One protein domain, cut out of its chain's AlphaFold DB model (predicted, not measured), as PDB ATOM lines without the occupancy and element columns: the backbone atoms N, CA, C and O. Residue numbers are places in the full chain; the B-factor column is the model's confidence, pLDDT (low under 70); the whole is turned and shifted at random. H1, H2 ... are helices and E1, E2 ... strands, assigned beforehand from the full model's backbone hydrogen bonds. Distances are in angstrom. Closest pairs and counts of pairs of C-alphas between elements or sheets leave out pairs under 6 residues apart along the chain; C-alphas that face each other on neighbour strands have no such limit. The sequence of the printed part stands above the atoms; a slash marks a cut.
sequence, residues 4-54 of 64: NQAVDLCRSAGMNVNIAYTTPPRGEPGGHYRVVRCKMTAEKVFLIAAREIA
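This is residues 4 to 54 of the 64 residues of an uncharacterized protein of Desulfotomaculum arcticum DSM 17038 (UniProt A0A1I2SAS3). A narrow, strongly twisted sheet of three strands has one short helix, H1, packed on one face, with the other face bare. The long hairpin of E2 and E3 runs along most of the length, and E1 is beside E3. The printed part has 51 residues, with one named helix and three named strands in the order H1 E1 E2 E3; the sheet runs E1 E3 E2 and is mixed, and the class is mixed, helices and strands. The whole is only just loose, close to compact, with a radius of gyration of the C-alphas of 12.2 A, and its outline is a rod of 37 by 17 by 11 A.

Start at H1, residues 4 to 12, where every O i to N i+4 pair is within hydrogen-bond range. It is on the sheet of E1, residues 16 to 21, E2, residues 30 to 40, and E3, residues 44 to 53, at a height over the sheet of 8.6 A. It lies over E1 and, only just, with 3 C-alphas, over E3; it runs along the strands, at 2 degrees to E1 on the local plane. Its closest C-alphas to E1 are those of Cys 10 and Val 17, 6.7 A apart. E1 and E3 are parallel, at 28 degrees; look for N 18 and O 45, 2.8 A apart. E2 and E3 form an antiparallel hairpin, at 153 degrees, with N 46 and O 39 2.7 A apart.

Find C-alpha 4 at (266.355, 186.920, 176.612), where H1 begins. E2 measures 27.1 A and E3 27.8 A, ending at C-alpha 53, (263.941, 189.230, 194.126).

The C-alphas farthest apart are those of Gly 14 and Gly 27, 37.8 A. The printed part has no cut and no long link. Confidence is low, under 70, at residues 23 to 31 and 52 to 54.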
ATOM      1  N   ASN A   4     265.628 187.010 177.882       85.88
ATOM      2  CA  ASN A   4     266.355 186.920 176.612       85.88
ATOM      3  C   ASN A   4     266.037 185.632 175.847       85.88
ATOM      4  O   ASN A   4     265.783 185.692 174.649       85.88
ATOM      5  N   GLN A   5     265.975 184.491 176.538       88.62
ATOM      6  CA  GLN A   5     265.627 183.214 175.907       88.62
ATOM      7  C   GLN A   5     264.188 183.222 175.373       88.62
ATOM      8  O   GLN A   5     263.922 182.733 174.281       88.62
ATOM      9  N   ALA A   6     263.258 183.826 176.120       86.31
ATOM     10  CA  ALA A   6     261.866 183.955 175.700       86.31
ATOM     11  C   ALA A   6     261.712 184.816 174.439       86.31
ATOM     12  O   ALA A   6     260.957 184.478 173.530       86.31
ATOM     13  N   VAL A   7     262.438 185.934 174.392       88.25
ATOM     14  CA  VAL A   7     262.435 186.852 173.250       88.25
ATOM     15  C   VAL A   7     263.037 186.184 172.020       88.25
ATOM     16  O   VAL A   7     262.468 186.304 170.937       88.25
ATOM     17  N   ASP A   8     264.153 185.475 172.183       91.12
ATOM     18  CA  ASP A   8     264.827 184.772 171.091       91.12
ATOM     19  C   ASP A   8     263.925 183.698 170.468       91.12
ATOM     20  O   ASP A   8     263.734 183.663 169.252       91.12
ATOM     21  N   LEU A   9     263.253 182.912 171.312       89.94
ATOM     22  CA  LEU A   9     262.319 181.879 170.872       89.94
ATOM     23  C   LEU A   9     261.125 182.470 170.112       89.94
ATOM     24  O   LEU A   9     260.742 181.969 169.055       89.94
ATOM     25  N   CYS A  10     260.555 183.572 170.608       88.44
ATOM     26  CA  CYS A  10     259.452 184.233 169.921       88.44
ATOM     27  C   CYS A  10     259.881 184.875 168.593       88.44
ATOM     28  O   CYS A  10     259.140 184.798 167.614       88.44
ATOM     29  N   ARG A  11     261.079 185.466 168.529       87.31
ATOM     30  CA  ARG A  11     261.624 186.036 167.290       87.31
ATOM     31  C   ARG A  11     261.944 184.970 166.252       87.31
ATOM     32  O   ARG A  11     261.601 185.159 165.088       87.31
ATOM     33  N   SER A  12     262.531 183.850 166.667       91.69
ATOM     34  CA  SER A  12     262.805 182.708 165.786       91.69
ATOM     35  C   SER A  12     261.525 182.107 165.199       91.69
ATOM     36  O   SER A  12     261.530 181.620 164.074       91.69
ATOM     37  N   ALA A  13     260.403 182.210 165.914       87.62
ATOM     38  CA  ALA A  13     259.087 181.817 165.419       87.62
ATOM     39  C   ALA A  13     258.386 182.890 164.554       87.62
ATOM     40  O   ALA A  13     257.221 182.723 164.203       87.62
ATOM     41  N   GLY A  14     259.051 184.010 164.240       89.12
ATOM     42  CA  GLY A  14     258.470 185.110 163.459       89.12
ATOM     43  C   GLY A  14     257.400 185.915 164.204       89.12
ATOM     44  O   GLY A  14     256.634 186.646 163.578       89.12
ATOM     45  N   MET A  15     257.320 185.795 165.533       87.62
ATOM     46  CA  MET A  15     256.310 186.483 166.335       87.62
ATOM     47  C   MET A  15     256.753 187.899 166.711       87.62
ATOM     48  O   MET A  15     257.911 188.155 167.048       87.62
ATOM     49  N   ASN A  16     255.801 188.833 166.717       88.56
ATOM     50  CA  ASN A  16     256.034 190.205 167.151       88.56
ATOM     51  C   ASN A  16     255.962 190.301 168.684       88.56
ATOM     52  O   ASN A  16     254.901 190.098 169.275       88.56
ATOM     53  N   VAL A  17     257.093 190.583 169.334       90.06
ATOM     54  CA  VAL A  17     257.234 190.531 170.797       90.06
ATOM     55  C   VAL A  17     257.155 191.925 171.407       90.06
ATOM     56  O   VAL A  17     257.911 192.815 171.032       90.06
ATOM     57  N   ASN A  18     256.292 192.093 172.406       90.81
ATOM     58  CA  ASN A  18     256.228 193.278 173.249       90.81
ATOM     59  C   ASN A  18     256.598 192.916 174.692       90.81
ATOM     60  O   ASN A  18     256.074 191.948 175.246       90.81
ATOM     61  N   ILE A  19     257.496 193.686 175.301       87.25
ATOM     62  CA  ILE A  19     258.052 193.383 176.622       87.25
ATOM     63  C   ILE A  19     257.580 194.442 177.614       87.25
ATOM     64  O   ILE A  19     257.841 195.629 177.434       87.25
ATOM     65  N   ALA A  20     256.919 194.002 178.682       85.88
ATOM     66  CA  ALA A  20     256.537 194.840 179.809       85.88
ATOM     67  C   ALA A  20     257.357 194.450 181.042       85.88
ATOM     68  O   ALA A  20     257.442 193.272 181.391       85.88
ATOM     69  N   TYR A  21     257.936 195.435 181.722       82.56
ATOM     70  CA  TYR A  21     258.695 195.218 182.950       82.56
ATOM     71  C   TYR A  21     257.837 195.586 184.154       82.56
ATOM     72  O   TYR A  21     257.294 196.689 184.211       82.56
ATOM     73  N   THR A  22     257.723 194.685 185.126       80.50
ATOM     74  CA  THR A  22     257.111 195.026 186.411       80.50
ATOM     75  C   THR A  22     258.163 195.635 187.329       80.50
ATOM     76  O   THR A  22     259.286 195.138 187.436       80.50
ATOM     77  N   THR A  23     257.799 196.714 188.015       69.75
ATOM     78  CA  THR A  23     258.664 197.342 189.016       69.75
ATOM     79  C   THR A  23     258.710 196.458 190.265       69.75
ATOM     80  O   THR A  23     257.644 196.098 190.769       69.75
ATOM     81  N   PRO A  24     259.897 196.087 190.777       62.84
ATOM     82  CA  PRO A  24     259.987 195.379 192.047       62.84
ATOM     83  C   PRO A  24     259.499 196.274 193.204       62.84
ATOM     84  O   PRO A  24     259.568 197.505 193.096       62.84
ATOM     85  N   PRO A  25     259.011 195.693 194.313       62.84
ATOM     86  CA  PRO A  25     258.716 196.451 195.524       62.84
ATOM     87  C   PRO A  25     259.947 197.268 195.959       62.84
ATOM     88  O   PRO A  25     261.094 196.837 195.814       62.84
ATOM     89  N   ARG A  26     259.715 198.508 196.417       57.97
ATOM     90  CA  ARG A  26     260.784 199.470 196.744       57.97
ATOM     91  C   ARG A  26     261.768 198.867 197.751       57.97
ATOM     92  O   ARG A  26     261.362 198.506 198.849       57.97
ATOM     93  N   GLY A  27     263.057 198.883 197.408       54.94
ATOM     94  CA  GLY A  27     264.153 198.610 198.344       54.94
ATOM     95  C   GLY A  27     264.917 197.306 198.118       54.94
ATOM     96  O   GLY A  27     265.921 197.099 198.793       54.94
ATOM     97  N   GLU A  28     264.514 196.456 197.170       57.50
ATOM     98  CA  GLU A  28     265.205 195.180 196.947       57.50
ATOM     99  C   GLU A  28     266.247 195.274 195.813       57.50
ATOM    100  O   GLU A  28     265.889 195.567 194.662       57.50
ATOM    101  N   PRO A  29     267.551 195.067 196.111       55.00
ATOM    102  CA  PRO A  29     268.607 195.089 195.108       55.00
ATOM    103  C   PRO A  29     268.391 193.929 194.133       55.00
ATOM    104  O   PRO A  29     268.275 192.766 194.512       55.00
ATOM    105  N   GLY A  30     268.244 194.287 192.861       60.03
ATOM    106  CA  GLY A  30     267.637 193.424 191.863       60.03
ATOM    107  C   GLY A  30     268.522 192.311 191.302       60.03
ATOM    108  O   GLY A  30     269.731 192.472 191.160       60.03
ATOM    109  N   GLY A  31     267.868 191.219 190.898       65.62
ATOM    110  CA  GLY A  31     268.432 190.121 190.112       65.62
ATOM    111  C   GLY A  31     268.140 190.210 188.608       65.62
ATOM    112  O   GLY A  31     267.885 191.293 188.061       65.62
ATOM    113  N   HIS A  32     268.189 189.057 187.936       72.69
ATOM    114  CA  HIS A  32     267.917 188.907 186.505       72.69
ATOM    115  C   HIS A  32     266.423 189.084 186.188       72.69
ATOM    116  O   HIS A  32     265.554 188.836 187.026       72.69
ATOM    117  N   TYR A  33     266.111 189.535 184.968       79.12
ATOM    118  CA  TYR A  33     264.730 189.612 184.489       79.12
ATOM    119  C   TYR A  33     264.247 188.239 184.037       79.12
ATOM    120  O   TYR A  33     264.785 187.636 183.103       79.12
ATOM    121  N   ARG A  34     263.169 187.777 184.662       83.00
ATOM    122  CA  ARG A  34     262.538 186.500 184.359       83.00
ATOM    123  C   ARG A  34     261.113 186.736 183.893       83.00
ATOM    124  O   ARG A  34     260.392 187.560 184.453       83.00
ATOM    125  N   VAL A  35     260.701 186.015 182.853       84.12
ATOM    126  CA  VAL A  35     259.314 186.082 182.380       84.12
ATOM    127  C   VAL A  35     258.422 185.455 183.443       84.12
ATOM    128  O   VAL A  35     258.551 184.266 183.734       84.12
ATOM    129  N   VAL A  36     257.536 186.263 184.022       85.25
ATOM    130  CA  VAL A  36     256.544 185.823 185.014       85.25
ATOM    131  C   VAL A  36     255.181 185.587 184.389       85.25
ATOM    132  O   VAL A  36     254.381 184.821 184.919       85.25
ATOM    133  N   ARG A  37     254.901 186.222 183.248       84.69
ATOM    134  CA  ARG A  37     253.643 186.030 182.537       84.69
ATOM    135  C   ARG A  37     253.853 186.200 181.042       84.69
ATOM    136  O   ARG A  37     254.562 187.100 180.603       84.69
ATOM    137  N   CYS A  38     253.221 185.328 180.271       86.19
ATOM    138  CA  CYS A  38     253.182 185.397 178.818       86.19
ATOM    139  C   CYS A  38     251.719 185.488 178.388       86.19
ATOM    140  O   CYS A  38     250.873 184.760 178.910       86.19
ATOM    141  N   LYS A  39     251.409 186.396 177.465       88.00
ATOM    142  CA  LYS A  39     250.088 186.506 176.850       88.00
ATOM    143  C   LYS A  39     250.254 186.614 175.345       88.00
ATOM    144  O   LYS A  39     250.917 187.523 174.864       88.00
ATOM    145  N   MET A  40     249.622 185.714 174.611       87.06
ATOM    146  CA  MET A  40     249.612 185.743 173.154       87.06
ATOM    147  C   MET A  40     248.294 186.342 172.661       87.06
ATOM    148  O   MET A  40     247.226 186.034 173.189       87.06
ATOM    149  N   THR A  41     248.375 187.227 171.676       85.31
ATOM    150  CA  THR A  41     247.248 187.708 170.873       85.31
ATOM    151  C   THR A  41     247.444 187.253 169.428       85.31
ATOM    152  O   THR A  41     248.505 186.738 169.083       85.31
ATOM    153  N   ALA A  42     246.435 187.446 168.572       83.25
ATOM    154  CA  ALA A  42     246.490 187.028 167.167       83.25
ATOM    155  C   ALA A  42     247.689 187.609 166.387       83.25
ATOM    156  O   ALA A  42     248.125 187.015 165.410       83.25
ATOM    157  N   GLU A  43     248.236 188.745 166.831       83.19
ATOM    158  CA  GLU A  43     249.316 189.454 166.136       83.19
ATOM    159  C   GLU A  43     250.601 189.595 166.963       83.19
ATOM    160  O   GLU A  43     251.654 189.909 166.404       83.19
ATOM    161  N   LYS A  44     250.540 189.444 168.297       88.88
ATOM    162  CA  LYS A  44     251.653 189.805 169.191       88.88
ATOM    163  C   LYS A  44     251.782 188.880 170.394       88.88
ATOM    164  O   LYS A  44     250.800 188.394 170.946       88.88
ATOM    165  N   VAL A  45     253.013 188.723 170.866       89.81
ATOM    166  CA  VAL A  45     253.330 188.068 172.137       89.81
ATOM    167  C   VAL A  45     253.728 189.130 173.150       89.81
ATOM    168  O   VAL A  45     254.678 189.876 172.944       89.81
ATOM    169  N   PHE A  46     253.010 189.186 174.263       90.94
ATOM    170  CA  PHE A  46     253.311 190.036 175.403       90.94
ATOM    171  C   PHE A  46     254.068 189.225 176.449       90.94
ATOM    172  O   PHE A  46     253.513 188.316 177.070       90.94
ATOM    173  N   LEU A  47     255.331 189.579 176.660       89.31
ATOM    174  CA  LEU A  47     256.167 189.029 177.717       89.31
ATOM    175  C   LEU A  47     256.207 190.021 178.873       89.31
ATOM    176  O   LEU A  47     256.645 191.157 178.717       89.31
ATOM    177  N   ILE A  48     255.749 189.591 180.040       88.31
ATOM    178  CA  ILE A  48     255.821 190.372 181.271       88.31
ATOM    179  C   ILE A  48     256.982 189.812 182.080       88.31
ATOM    180  O   ILE A  48     256.949 188.660 182.527       88.31
ATOM    181  N   ALA A  49     258.019 190.626 182.237       85.62
ATOM    182  CA  ALA A  49     259.209 190.290 182.991       85.62
ATOM    183  C   ALA A  49     259.173 190.956 184.363       85.62
ATOM    184  O   ALA A  49     259.014 192.172 184.467       85.62
ATOM    185  N   ALA A  50     259.379 190.158 185.404       83.00
ATOM    186  CA  ALA A  50     259.680 190.666 186.731       83.00
ATOM    187  C   ALA A  50     261.155 190.441 187.028       83.00
ATOM    188  O   ALA A  50     261.793 189.530 186.492       83.00
ATOM    189  N   ARG A  51     261.703 191.290 187.888       79.44
ATOM    190  CA  ARG A  51     263.051 191.097 188.400       79.44
ATOM    191  C   ARG A  51     263.006 190.027 189.481       79.44
ATOM    192  O   ARG A  51     262.164 190.113 190.370       79.44
ATOM    193  N   GLU A  52     263.886 189.032 189.405       66.69
ATOM    194  CA  GLU A  52     264.032 188.088 190.510       66.69
ATOM    195  C   GLU A  52     264.462 188.860 191.758       66.69
ATOM    196  O   GLU A  52     265.439 189.617 191.752       66.69
ATOM    197  N   ILE A  53     263.664 188.696 192.808       64.25
ATOM    198  CA  ILE A  53     263.941 189.230 194.126       64.25
ATOM    199  C   ILE A  53     264.770 188.168 194.837       64.25
ATOM    200  O   ILE A  53     264.272 187.092 195.168       64.25
ATOM    201  N   ALA A  54     266.050 188.453 195.050       54.34
ATOM    202  CA  ALA A  54     266.882 187.630 195.911       54.34
ATOM    203  C   ALA A  54     266.530 187.950 197.373       54.34
ATOM    204  O   ALA A  54     267.251 188.686 198.044       54.34
TER     205      ALA A  54